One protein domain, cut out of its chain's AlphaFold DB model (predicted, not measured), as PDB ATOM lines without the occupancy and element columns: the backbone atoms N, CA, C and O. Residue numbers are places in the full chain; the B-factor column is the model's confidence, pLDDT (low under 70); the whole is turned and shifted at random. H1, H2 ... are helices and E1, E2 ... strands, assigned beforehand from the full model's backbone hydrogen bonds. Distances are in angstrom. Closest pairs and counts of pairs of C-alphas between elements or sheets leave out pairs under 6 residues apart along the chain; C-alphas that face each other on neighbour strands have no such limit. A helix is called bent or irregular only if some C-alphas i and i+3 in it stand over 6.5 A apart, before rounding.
ATOM      1  N   ALA A  71      -2.447 -41.947   2.895       74.12
ATOM      2  CA  ALA A  71      -1.194 -42.345   2.254       74.12
ATOM      3  C   ALA A  71      -0.047 -42.563   3.258       74.12
ATOM      4  O   ALA A  71       0.901 -43.270   2.947       74.12
ATOM      5  N   ASN A  72      -0.146 -41.983   4.459       75.94
ATOM      6  CA  ASN A  72       0.901 -41.985   5.481       75.94
ATOM      7  C   ASN A  72       0.373 -42.511   6.827       75.94
ATOM      8  O   ASN A  72       0.772 -42.024   7.881       75.94
ATOM      9  N   LEU A  73      -0.558 -43.475   6.823       73.81
ATOM     10  CA  LEU A  73      -1.197 -43.972   8.054       73.81
ATOM     11  C   LEU A  73      -0.204 -44.503   9.092       73.81
ATOM     12  O   LEU A  73      -0.446 -44.352  10.288       73.81
ATOM     13  N   GLU A  74       0.922 -45.067   8.658       75.31
ATOM     14  CA  GLU A  74       2.006 -45.511   9.544       75.31
ATOM     15  C   GLU A  74       2.550 -44.350  10.387       75.31
ATOM     16  O   GLU A  74       2.731 -44.461  11.605       75.31
ATOM     17  N   SER A  75       2.658 -43.168   9.774       74.12
ATOM     18  CA  SER A  75       2.974 -41.907  10.441       74.12
ATOM     19  C   SER A  75       1.869 -41.426  11.377       74.12
ATOM     20  O   SER A  75       2.038 -40.376  11.975       74.12
ATOM     21  N   PHE A  76       0.797 -42.191  11.626       73.06
ATOM     22  CA  PHE A  76      -0.245 -41.913  12.631       73.06
ATOM     23  C   PHE A  76      -0.498 -43.062  13.627       73.06
ATOM     24  O   PHE A  76      -1.364 -42.929  14.483       73.06
ATOM     25  N   LEU A  77       0.291 -44.144  13.599       71.38
ATOM     26  CA  LEU A  77       0.202 -45.239  14.580       71.38
ATOM     27  C   LEU A  77       0.690 -44.843  15.995       71.38
ATOM     28  O   LEU A  77       1.456 -43.877  16.099       71.38
ATOM     29  N   PRO A  78       0.274 -45.568  17.063       66.12
ATOM     30  CA  PRO A  78       0.556 -45.218  18.464       66.12
ATOM     31  C   PRO A  78       2.039 -45.081  18.828       66.12
ATOM     32  O   PRO A  78       2.373 -44.281  19.686       66.12
ATOM     33  N   ASN A  79       2.927 -45.819  18.161       66.25
ATOM     34  CA  ASN A  79       4.340 -45.934  18.540       66.25
ATOM     35  C   ASN A  79       5.222 -44.784  18.018       66.25
ATOM     36  O   ASN A  79       6.396 -44.995  17.725       66.25
ATOM     37  N   ASN A  80       4.664 -43.597  17.790       63.47
ATOM     38  CA  ASN A  80       5.448 -42.456  17.322       63.47
ATOM     39  C   ASN A  80       5.034 -41.200  18.093       63.47
ATOM     40  O   ASN A  80       3.902 -40.718  17.985       63.47
ATOM     41  N   ASP A  81       6.006 -40.724  18.868       59.38
ATOM     42  CA  ASP A  81       5.855 -39.800  19.992       59.38
ATOM     43  C   ASP A  81       5.740 -38.327  19.570       59.38
ATOM     44  O   ASP A  81       5.432 -37.463  20.388       59.38
ATOM     45  N   GLU A  82       5.936 -38.010  18.289       59.31
ATOM     46  CA  GLU A  82       5.904 -36.627  17.791       59.31
ATOM     47  C   GLU A  82       4.482 -36.126  17.469       59.31
ATOM     48  O   GLU A  82       4.295 -35.033  16.926       59.31
ATOM     49  N   LYS A  83       3.444 -36.920  17.763       63.22
ATOM     50  CA  LYS A  83       2.107 -36.698  17.198       63.22
ATOM     51  C   LYS A  83       1.117 -36.059  18.146       63.22
ATOM     52  O   LYS A  83       1.044 -36.315  19.339       63.22
ATOM     53  N   SER A  84       0.241 -35.280  17.525       63.97
ATOM     54  CA  SER A  84      -0.921 -34.667  18.163       63.97
ATOM     55  C   SER A  84      -2.150 -35.585  18.239       63.97
ATOM     56  O   SER A  84      -3.091 -35.268  18.966       63.97
ATOM     57  N   PHE A  85      -2.185 -36.670  17.452       72.25
ATOM     58  CA  PHE A  85      -3.271 -37.654  17.418       72.25
ATOM     59  C   PHE A  85      -2.791 -38.998  16.851       72.25
ATOM     60  O   PHE A  85      -1.734 -39.074  16.220       72.25
ATOM     61  N   THR A  86      -3.603 -40.040  17.026       75.81
ATOM     62  CA  THR A  86      -3.299 -41.405  16.587       75.81
ATOM     63  C   THR A  86      -4.463 -41.998  15.797       75.81
ATOM     64  O   THR A  86      -5.625 -41.636  15.976       75.81
ATOM     65  N   ILE A  87      -4.166 -42.945  14.918       79.00
ATOM     66  CA  ILE A  87      -5.157 -43.760  14.215       79.00
ATOM     67  C   ILE A  87      -4.967 -45.203  14.679       79.00
ATOM     68  O   ILE A  87      -3.847 -45.708  14.687       79.00
ATOM     69  N   VAL A  88      -6.055 -45.843  15.103       77.81
ATOM     70  CA  VAL A  88      -6.047 -47.213  15.628       77.81
ATOM     71  C   VAL A  88      -7.026 -48.052  14.820       77.81
ATOM     72  O   VAL A  88      -8.170 -47.661  14.591       77.81
ATOM     73  N   GLU A  89      -6.572 -49.217  14.385       78.44
ATOM     74  CA  GLU A  89      -7.434 -50.226  13.781       78.44
ATOM     75  C   GLU A  89      -8.083 -51.073  14.878       78.44
ATOM     76  O   GLU A  89      -7.427 -51.440  15.855       78.44
ATOM     77  N   VAL A  90      -9.377 -51.363  14.739       78.81
ATOM     78  CA  VAL A  90     -10.108 -52.213  15.691       78.81
ATOM     79  C   VAL A  90     -10.948 -53.251  14.957       78.81
ATOM     80  O   VAL A  90     -11.349 -53.055  13.810       78.81
ATOM     81  N   GLY A  91     -11.280 -54.335  15.659       81.25
ATOM     82  CA  GLY A  91     -12.224 -55.334  15.165       81.25
ATOM     83  C   GLY A  91     -13.652 -54.791  15.020       81.25
ATOM     84  O   GLY A  91     -14.067 -53.879  15.742       81.25
ATOM     85  N   LEU A  92     -14.424 -55.393  14.109       84.06
ATOM     86  CA  LEU A  92     -15.805 -54.996  13.815       84.06
ATOM     87  C   LEU A  92     -16.689 -54.976  15.072       84.06
ATOM     88  O   LEU A  92     -17.415 -54.009  15.280       84.06
ATOM     89  N   ASP A  93     -16.588 -55.981  15.941       87.31
ATOM     90  CA  ASP A  93     -17.431 -56.079  17.141       87.31
ATOM     91  C   ASP A  93     -17.259 -54.876  18.074       87.31
ATOM     92  O   ASP A  93     -18.242 -54.264  18.497       87.31
ATOM     93  N   PHE A  94     -16.011 -54.470  18.319       86.19
ATOM     94  CA  PHE A  94     -15.695 -53.296  19.131       86.19
ATOM     95  C   PHE A  94     -16.195 -52.001  18.479       86.19
ATOM     96  O   PHE A  94     -16.761 -51.134  19.151       86.19
ATOM     97  N   PHE A  95     -16.029 -51.874  17.157       88.25
ATOM     98  CA  PHE A  95     -16.523 -50.730  16.391       88.25
ATOM     99  C   PHE A  95     -18.044 -50.572  16.536       88.25
ATOM    100  O   PHE A  95     -18.545 -49.484  16.834       88.25
ATOM    101  N   ILE A  96     -18.782 -51.674  16.387       90.19
ATOM    102  CA  ILE A  96     -20.241 -51.708  16.503       90.19
ATOM    103  C   ILE A  96     -20.699 -51.454  17.934       90.19
ATOM    104  O   ILE A  96     -21.657 -50.700  18.141       90.19
ATOM    105  N   GLU A  97     -20.030 -52.043  18.925       91.00
ATOM    106  CA  GLU A  97     -20.343 -51.800  20.332       91.00
ATOM    107  C   GLU A  97     -20.223 -50.310  20.665       91.00
ATOM    108  O   GLU A  97     -21.150 -49.726  21.239       91.00
ATOM    109  N   LEU A  98     -19.131 -49.674  20.238       90.50
ATOM    110  CA  LEU A  98     -18.898 -48.258  20.484       90.50
ATOM    111  C   LEU A  98     -19.926 -47.365  19.772       90.50
ATOM    112  O   LEU A  98     -20.430 -46.406  20.366       90.50
ATOM    113  N   LEU A  99     -20.311 -47.695  18.535       90.94
ATOM    114  CA  LEU A  99     -21.380 -46.983  17.830       90.94
ATOM    115  C   LEU A  99     -22.729 -47.103  18.549       90.94
ATOM    116  O   LEU A  99     -23.442 -46.104  18.665       90.94
ATOM    117  N   LYS A 100     -23.078 -48.283  19.071       91.69
ATOM    118  CA  LYS A 100     -24.338 -48.500  19.800       91.69
ATOM    119  C   LYS A 100     -24.345 -47.784  21.149       91.69
ATOM    120  O   LYS A 100     -25.280 -47.035  21.438       91.69
ATOM    121  N   ARG A 101     -23.302 -47.980  21.959       89.94
ATOM    122  CA  ARG A 101     -23.238 -47.478  23.341       89.94
ATOM    123  C   ARG A 101     -22.854 -46.008  23.447       89.94
ATOM    124  O   ARG A 101     -23.181 -45.388  24.445       89.94
ATOM    125  N   GLN A 102     -22.243 -45.431  22.410       87.62
ATOM    126  CA  GLN A 102     -21.605 -44.106  22.416       87.62
ATOM    127  C   GLN A 102     -20.340 -44.044  23.264       87.62
ATOM    128  O   GLN A 102     -19.380 -43.397  22.851       87.62
ATOM    129  N   ASP A 103     -20.330 -44.680  24.430       89.38
ATOM    130  CA  ASP A 103     -19.154 -44.857  25.257       89.38
ATOM    131  C   ASP A 103     -19.018 -46.281  25.799       89.38
ATOM    132  O   ASP A 103     -19.985 -47.002  26.032       89.38
ATOM    133  N   ILE A 104     -17.768 -46.693  25.968       87.06
ATOM    134  CA  ILE A 104     -17.395 -47.997  26.510       87.06
ATOM    135  C   ILE A 104     -16.340 -47.798  27.587       87.06
ATOM    136  O   ILE A 104     -15.469 -46.928  27.476       87.06
ATOM    137  N   LYS A 105     -16.429 -48.600  28.647       86.06
ATOM    138  CA  LYS A 105     -15.389 -48.648  29.671       86.06
ATOM    139  C   LYS A 105     -14.169 -49.341  29.094       86.06
ATOM    140  O   LYS A 105     -14.292 -50.366  28.436       86.06
ATOM    141  N   ILE A 106     -13.010 -48.766  29.359       77.94
ATOM    142  CA  ILE A 106     -11.721 -49.318  28.960       77.94
ATOM    143  C   ILE A 106     -10.863 -49.452  30.212       77.94
ATOM    144  O   ILE A 106     -10.953 -48.614  31.114       77.94
ATOM    145  N   GLU A 107     -10.048 -50.503  30.269       72.00
ATOM    146  CA  GLU A 107      -8.983 -50.590  31.266       72.00
ATOM    147  C   GLU A 107      -8.013 -49.420  31.063       72.00
ATOM    148  O   GLU A 107      -7.917 -48.865  29.957       72.00
ATOM    149  N   GLN A 108      -7.365 -48.989  32.149       55.91
ATOM    150  CA  GLN A 108      -6.416 -47.880  32.122       55.91
ATOM    151  C   GLN A 108      -5.401 -48.117  30.999       55.91
ATOM    152  O   GLN A 108      -4.534 -48.973  31.096       55.91
ATOM    153  N   LEU A 109      -5.527 -47.349  29.927       51.88
ATOM    154  CA  LEU A 109      -4.424 -47.097  29.009       51.88
ATOM    155  C   LEU A 109      -4.149 -45.604  29.071       51.88
ATOM    156  O   LEU A 109      -5.084 -44.839  29.357       51.88
ATOM    157  N   ASP A 110      -2.899 -45.233  28.815       52.44
ATOM    158  CA  ASP A 110      -2.416 -43.867  28.960       52.44
ATOM    159  C   ASP A 110      -3.412 -42.848  28.407       52.44
ATOM    160  O   ASP A 110      -4.083 -43.044  27.380       52.44
ATOM    161  N   GLU A 111      -3.593 -41.782  29.180       51.81
ATOM    162  CA  GLU A 111      -4.453 -40.687  28.781       51.81
ATOM    163  C   GLU A 111      -3.951 -40.132  27.434       51.81
ATOM    164  O   GLU A 111      -2.766 -40.185  27.123       51.81
ATOM    165  N   GLN A 112      -4.844 -39.473  26.694       54.59
ATOM    166  CA  GLN A 112      -4.488 -38.468  25.675       54.59
ATOM    167  C   GLN A 112      -4.366 -38.912  24.212       54.59
ATOM    168  O   GLN A 112      -3.817 -38.168  23.402       54.59
ATOM    169  N   ILE A 113      -4.984 -40.019  23.805       53.19
ATOM    170  CA  ILE A 113      -5.083 -40.326  22.374       53.19
ATOM    171  C   ILE A 113      -6.398 -39.789  21.792       53.19
ATOM    172  O   ILE A 113      -7.489 -40.282  22.089       53.19
ATOM    173  N   GLN A 114      -6.300 -38.779  20.923       58.53
ATOM    174  CA  GLN A 114      -7.327 -38.550  19.909       58.53
ATOM    175  C   GLN A 114      -7.227 -39.680  18.903       58.53
ATOM    176  O   GLN A 114      -6.213 -39.788  18.215       58.53
ATOM    177  N   THR A 115      -8.243 -40.530  18.847       62.53
ATOM    178  CA  THR A 115      -8.179 -41.734  18.029       62.53
ATOM    179  C   THR A 115      -9.156 -41.611  16.875       62.53
ATOM    180  O   THR A 115     -10.341 -41.337  17.072       62.53
ATOM    181  N   ILE A 116      -8.673 -41.820  15.655       60.16
ATOM    182  CA  ILE A 116      -9.554 -42.262  14.576       60.16
ATOM    183  C   ILE A 116      -9.554 -43.778  14.633       60.16
ATOM    184  O   ILE A 116      -8.500 -44.400  14.520       60.16
ATOM    185  N   ILE A 117     -10.728 -44.358  14.832       62.00
ATOM    186  CA  ILE A 117     -10.909 -45.792  14.697       62.00
ATOM    187  C   ILE A 117     -11.211 -46.105  13.239       62.00
ATOM    188  O   ILE A 117     -12.110 -45.493  12.663       62.00
ATOM    189  N   ARG A 118     -10.483 -47.063  12.670       64.19
ATOM    190  CA  ARG A 118     -10.721 -47.609  11.331       64.19
ATOM    191  C   ARG A 118     -11.209 -49.051  11.435       64.19
ATOM    192  O   ARG A 118     -10.635 -49.837  12.184       64.19
ATOM    193  N   GLN A 119     -12.221 -49.380  10.638       57.09
ATOM    194  CA  GLN A 119     -12.552 -50.755  10.273       57.09
ATOM    195  C   GLN A 119     -12.198 -50.962   8.799       57.09
ATOM    196  O   GLN A 119     -12.552 -50.125   7.965       57.09
ATOM    197  N   ASP A 120     -11.484 -52.052   8.517       60.50
ATOM    198  CA  ASP A 120     -11.221 -52.521   7.162       60.50
ATOM    199  C   ASP A 120     -12.271 -53.537   6.745       60.50
ATOM    200  O   ASP A 120     -12.348 -54.643   7.280       60.50
ATOM    201  N   TRP A 121     -13.072 -53.173   5.746       52.28
ATOM    202  CA  TRP A 121     -13.853 -54.153   5.014       52.28
ATOM    203  C   TRP A 121     -12.997 -54.704   3.878       52.28
ATOM    204  O   TRP A 121     -12.752 -54.023   2.877       52.28
ATOM    205  N   ASN A 122     -12.524 -55.936   4.054       54.12
ATOM    206  CA  ASN A 122     -11.772 -56.658   3.041       54.12
ATOM    207  C   ASN A 122     -12.642 -57.805   2.510       54.12
ATOM    208  O   ASN A 122     -12.965 -58.740   3.239       54.12
ATOM    209  N   ASN A 123     -13.046 -57.718   1.248       53.75
ATOM    210  CA  ASN A 123     -13.608 -58.834   0.496       53.75
ATOM    211  C   ASN A 123     -12.687 -59.035  -0.709       53.75
ATOM    212  O   ASN A 123     -12.301 -58.054  -1.338       53.75
ATOM    213  N   GLU A 124     -12.359 -60.281  -1.053       56.41
ATOM    214  CA  GLU A 124     -11.514 -60.638  -2.204       56.41
ATOM    215  C   GLU A 124     -11.958 -59.975  -3.524       56.41
ATOM    216  O   GLU A 124     -11.157 -59.818  -4.443       56.41
ATOM    217  N   LYS A 125     -13.231 -59.562  -3.621       58.22
ATOM    218  CA  LYS A 125     -13.841 -58.936  -4.804       58.22
ATOM    219  C   LYS A 125     -14.014 -57.413  -4.731       58.22
ATOM    220  O   LYS A 125     -14.510 -56.837  -5.699       58.22
ATOM    221  N   SER A 126     -13.669 -56.746  -3.626       55.72
ATOM    222  CA  SER A 126     -13.858 -55.293  -3.481       55.72
ATOM    223  C   SER A 126     -12.598 -54.585  -3.001       55.72
ATOM    224  O   SER A 126     -11.812 -55.131  -2.233       55.72
ATOM    225  N   SER A 127     -12.430 -53.326  -3.406       59.09
ATOM    226  CA  SER A 127     -11.407 -52.456  -2.828       59.09
ATOM    227  C   SER A 127     -11.582 -52.337  -1.310       59.09
ATOM    228  O   SER A 127     -12.702 -52.409  -0.797       59.09
ATOM    229  N   LYS A 128     -10.466 -52.145  -0.590       65.88
ATOM    230  CA  LYS A 128     -10.484 -51.871   0.853       65.88
ATOM    231  C   LYS A 128     -11.393 -50.675   1.122       65.88
ATOM    232  O   LYS A 128     -11.146 -49.585   0.603       65.88
ATOM    233  N   PHE A 129     -12.419 -50.876   1.937       73.00
ATOM    234  CA  PHE A 129     -13.304 -49.807   2.381       73.00
ATOM    235  C   PHE A 129     -13.007 -49.480   3.841       73.00
ATOM    236  O   PHE A 129     -12.954 -50.372   4.685       73.00
ATOM    237  N   ILE A 130     -12.772 -48.195   4.107       77.88
ATOM    238  CA  ILE A 130     -12.341 -47.685   5.406       77.88
ATOM    239  C   ILE A 130     -13.473 -46.868   6.004       77.88
ATOM    240  O   ILE A 130     -13.888 -45.866   5.418       77.88
ATOM    241  N   LEU A 131     -13.915 -47.255   7.199       86.31
ATOM    242  CA  LEU A 131     -14.860 -46.478   7.998       86.31
ATOM    243  C   LEU A 131     -14.139 -45.769   9.148       86.31
ATOM    244  O   LEU A 131     -13.897 -46.390  10.184       86.31
ATOM    245  N   PRO A 132     -13.787 -44.480   8.990       86.75
ATOM    246  CA  PRO A 132     -13.163 -43.709  10.050       86.75
ATOM    247  C   PRO A 132     -14.205 -43.142  11.026       86.75
ATOM    248  O   PRO A 132     -15.172 -42.476  10.642       86.75
ATOM    249  N   MET A 133     -13.962 -43.351  12.315       89.06
ATOM    250  CA  MET A 133     -14.750 -42.791  13.408       89.06
ATOM    251  C   MET A 133     -13.857 -41.973  14.341       89.06
ATOM    252  O   MET A 133     -12.879 -42.484  14.880       89.06
ATOM    253  N   CYS A 134     -14.223 -40.716  14.580       89.75
ATOM    254  CA  CYS A 134     -13.620 -39.880  15.606       89.75
ATOM    255  C   CYS A 134     -14.030 -40.388  16.990       89.75
ATOM    256  O   CYS A 134     -15.220 -40.421  17.329       89.75
ATOM    257  N   VAL A 135     -13.045 -40.739  17.812       87.69
ATOM    258  CA  VAL A 135     -13.269 -41.091  19.210       87.69
ATOM    259  C   VAL A 135     -12.368 -40.282  20.129       87.69
ATOM    260  O   VAL A 135     -11.307 -39.776  19.757       87.69
ATOM    261  N   TRP A 136     -12.819 -40.165  21.368       83.00
ATOM    262  CA  TRP A 136     -12.109 -39.495  22.435       83.00
ATOM    263  C   TRP A 136     -11.894 -40.452  23.586       83.00
ATOM    264  O   TRP A 136     -12.843 -41.040  24.116       83.00
ATOM    265  N   ARG A 137     -10.642 -40.554  24.003       78.56
ATOM    266  CA  ARG A 137     -10.233 -41.352  25.144       78.56
ATOM    267  C   ARG A 137     -10.176 -40.481  26.397       78.56
ATOM    268  O   ARG A 137      -9.360 -39.570  26.494       78.56
ATOM    269  N   GLY A 138     -11.052 -40.757  27.355       75.94
ATOM    270  CA  GLY A 138     -10.944 -40.266  28.727       75.94
ATOM    271  C   GLY A 138     -10.246 -41.280  29.636       75.94
ATOM    272  O   GLY A 138      -9.893 -42.374  29.205       75.94
ATOM    273  N   LYS A 139     -10.113 -40.939  30.922       76.00
ATOM    274  CA  LYS A 139      -9.426 -41.763  31.934       76.00
ATOM    275  C   LYS A 139      -9.963 -43.197  32.066       76.00
ATOM    276  O   LYS A 139      -9.205 -44.117  32.338       76.00
ATOM    277  N   SER A 140     -11.272 -43.386  31.907       81.25
ATOM    278  CA  SER A 140     -11.948 -44.681  32.102       81.25
ATOM    279  C   SER A 140     -12.948 -45.026  30.999       81.25
ATOM    280  O   SER A 140     -13.666 -46.020  31.104       81.25
ATOM    281  N   LEU A 141     -13.071 -44.169  29.984       85.75
ATOM    282  CA  LEU A 141     -14.094 -44.270  28.949       85.75
ATOM    283  C   LEU A 141     -13.503 -43.924  27.589       85.75
ATOM    284  O   LEU A 141     -12.815 -42.912  27.453       85.75
ATOM    285  N   LEU A 142     -13.855 -44.706  26.577       86.31
ATOM    286  CA  LEU A 142     -13.703 -44.333  25.177       86.31
ATOM    287  C   LEU A 142     -15.064 -43.888  24.657       86.31
ATOM    288  O   LEU A 142     -16.035 -44.621  24.805       86.31
ATOM    289  N   ARG A 143     -15.145 -42.699  24.060       88.38
ATOM    290  CA  ARG A 143     -16.397 -42.124  23.556       88.38
ATOM    291  C   ARG A 143     -16.327 -41.876  22.057       88.38
ATOM    292  O   ARG A 143     -15.422 -41.189  21.597       88.38
ATOM    293  N   ALA A 144     -17.327 -42.334  21.312       90.31
ATOM    294  CA  ALA A 144     -17.562 -41.927  19.933       90.31
ATOM    295  C   ALA A 144     -18.029 -40.466  19.880       90.31
ATOM    296  O   ALA A 144     -19.098 -40.118  20.393       90.31
ATOM    297  N   TYR A 145     -17.251 -39.607  19.223       90.31
ATOM    298  CA  TYR A 145     -17.599 -38.206  18.962       90.31
ATOM    299  C   TYR A 145     -18.343 -38.092  17.628       90.31
ATOM    300  O   TYR A 145     -17.984 -37.323  16.741       90.31
ATOM    301  N   VAL A 146     -19.404 -38.888  17.508       91.25
ATOM    302  CA  VAL A 146     -20.217 -39.043  16.301       91.25
ATOM    303  C   VAL A 146     -21.668 -38.726  16.638       91.25
ATOM    304  O   VAL A 146     -22.206 -39.216  17.638       91.25
ATOM    305  N   ALA A 147     -22.322 -37.907  15.812       91.31
ATOM    306  CA  ALA A 147     -23.728 -37.566  16.004       91.31
ATOM    307  C   ALA A 147     -24.615 -38.825  15.959       91.31
ATOM    308  O   ALA A 147     -24.293 -39.805  15.294       91.31
ATOM    309  N   LYS A 148     -25.759 -38.822  16.657       91.19
ATOM    310  CA  LYS A 148     -26.664 -39.992  16.718       91.19
ATOM    311  C   LYS A 148     -27.062 -40.511  15.326       91.19
ATOM    312  O   LYS A 148     -27.084 -41.723  15.105       91.19
ATOM    313  N   ASN A 149     -27.367 -39.596  14.407       92.06
ATOM    314  CA  ASN A 149     -27.765 -39.943  13.044       92.06
ATOM    315  C   ASN A 149     -26.587 -40.561  12.284       92.06
ATOM    316  O   ASN A 149     -26.730 -41.650  11.741       92.06
ATOM    317  N   ASP A 150     -25.405 -39.949  12.359       91.94
ATOM    318  CA  ASP A 150     -24.175 -40.472  11.754       91.94
ATOM    319  C   ASP A 150     -23.829 -41.869  12.286       91.94
ATOM    320  O   ASP A 150     -23.523 -42.762  11.500       91.94
ATOM    321  N   ARG A 151     -23.976 -42.120  13.596       92.94
ATOM    322  CA  ARG A 151     -23.796 -43.470  14.162       92.94
ATOM    323  C   ARG A 151     -24.779 -44.471  13.563       92.94
ATOM    324  O   ARG A 151     -24.393 -45.588  13.244       92.94
ATOM    325  N   SER A 152     -26.033 -44.067  13.368       93.38
ATOM    326  CA  SER A 152     -27.054 -44.907  12.731       93.38
ATOM    327  C   SER A 152     -26.754 -45.178  11.253       93.38
ATOM    328  O   SER A 152     -27.097 -46.245  10.751       93.38
ATOM    329  N   HIS A 153     -26.120 -44.240  10.548       92.00
ATOM    330  CA  HIS A 153     -25.645 -44.456   9.180       92.00
ATOM    331  C   HIS A 153     -24.446 -45.409   9.141       92.00
ATOM    332  O   HIS A 153     -24.451 -46.341   8.341       92.00
ATOM    333  N   LEU A 154     -23.470 -45.239  10.038       91.12
ATOM    334  CA  LEU A 154     -22.313 -46.134  10.146       91.12
ATOM    335  C   LEU A 154     -22.729 -47.571  10.499       91.12
ATOM    336  O   LEU A 154     -22.247 -48.506   9.873       91.12
ATOM    337  N   LEU A 155     -23.681 -47.753  11.424       91.62
ATOM    338  CA  LEU A 155     -24.234 -49.076  11.747       91.62
ATOM    339  C   LEU A 155     -24.834 -49.757  10.511       91.62
ATOM    340  O   LEU A 155     -24.528 -50.918  10.254       91.62
ATOM    341  N   ARG A 156     -25.611 -49.020   9.706       91.44
ATOM    342  CA  ARG A 156     -26.188 -49.543   8.459       91.44
ATOM    343  C   ARG A 156     -25.127 -49.913   7.427       91.44
ATOM    344  O   ARG A 156     -25.267 -50.946   6.783       91.44
ATOM    345  N   LEU A 157     -24.069 -49.109   7.285       88.81
ATOM    346  CA  LEU A 157     -22.946 -49.427   6.391       88.81
ATOM    347  C   LEU A 157     -22.241 -50.727   6.797       88.81
ATOM    348  O   LEU A 157     -21.758 -51.452   5.934       88.81
ATOM    349  N   CYS A 158     -22.231 -51.044   8.089       87.12
ATOM    350  CA  CYS A 158     -21.704 -52.302   8.606       87.12
ATOM    351  C   CYS A 158     -22.718 -53.466   8.599       87.12
ATOM    352  O   CYS A 158     -22.379 -54.542   9.084       87.12
ATOM    353  N   GLY A 159     -23.950 -53.275   8.110       89.19
ATOM    354  CA  GLY A 159     -24.993 -54.312   8.094       89.19
ATOM    355  C   GLY A 159     -25.757 -54.499   9.413       89.19
ATOM    356  O   GLY A 159     -26.353 -55.551   9.624       89.19
TER     357      GLY A 159
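AT A GLANCE: This is residues 71 to 159 of the 174 residues of an uncharacterized protein of Euroglyphus maynei (UniProt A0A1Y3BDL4). A twisted sheet of five strands curls round one helix, H2, and a second helix, H3, runs back side by side with H2. The long hairpin of E3 and E4 is the backbone of the sheet, while the small, irregular helix H1 sits at the far edge, by E1. The printed part has 89 residues, with three named helices and five named strands in the order H1 E1 H2 E2 E3 E4 E5 H3; the sheet is mixed, in the order E1 E3 E4 E5 E2, and the class is mixed, helices and strands. The whole is compact, with a radius of gyration of the C-alphas of 13.5 A and spans of 37 by 30 by 20 A.

IN THESE COORDINATES: Find C-alpha 71 at (-1.194, -42.345, 2.254), where H1 begins; it holds residues 71 to 76 and is irregular, with C-alphas 71 and 74 8.6 A apart. Go on to E1, residues 86 to 89, then H2, residues 92 to 101, 14.2 A long, and E2, residues 103 to 105. At C-alpha 114, (-7.327, -38.550, 19.909), E3 begins and runs 28.8 A to residue 123. E4, residues 126 to 137, comes back over 32.0 A, and E5 holds residues 141 to 144. H3, residues 148 to 157, is 14.5 A long and ends at C-alpha 157, (-22.946, -49.427, 6.391).

HOW THE PARTS SIT: Start with E3, E4 and E5, a meander, each strand the antiparallel neighbour of the one before. In the hairpin of E3 and E4 look for N 117 and O 133, 2.9 A apart; in the hairpin of E4 and E5, for N 136 and O 143, 2.8 A. E2 is an edge strand antiparallel to E5, with N 104 and O 142 at 2.9 A, and E2 to E5 form a Greek key, a meander whose last strand also pairs with the strand before it. At the other edge E1 is parallel to E3, with N 88 and O 116 at 2.9 A. H2 is on one face of this sheet, making two layers; its closest C-alphas to E2 are those of Leu 98 and Ile 104, 6.2 A. H3 touches H2 at a shallow tilt of 26 degrees, opposite ways, closest at the C-alphas of Leu 99 and Arg 151, 5.6 A. H3 only grazes the sheet with residues 150 to 157, and H1 with residues 73 to 76; H1 is apart from H2 and H3. In H2 and H3 every O i to N i+4 pair is within hydrogen-bond range; H1 has 0 of 2, and 2 of 3 O i to N i+3 pairs.

THE WHOLE: The C-alphas of Lys 125 and Lys 139, the two farthest apart, are 40.8 A from each other. The printed part has no cut, and no link is long. Mean pLDDT of the printed part is 76.3; look for values under 70 at residues 78 to 84 and 108 to 128.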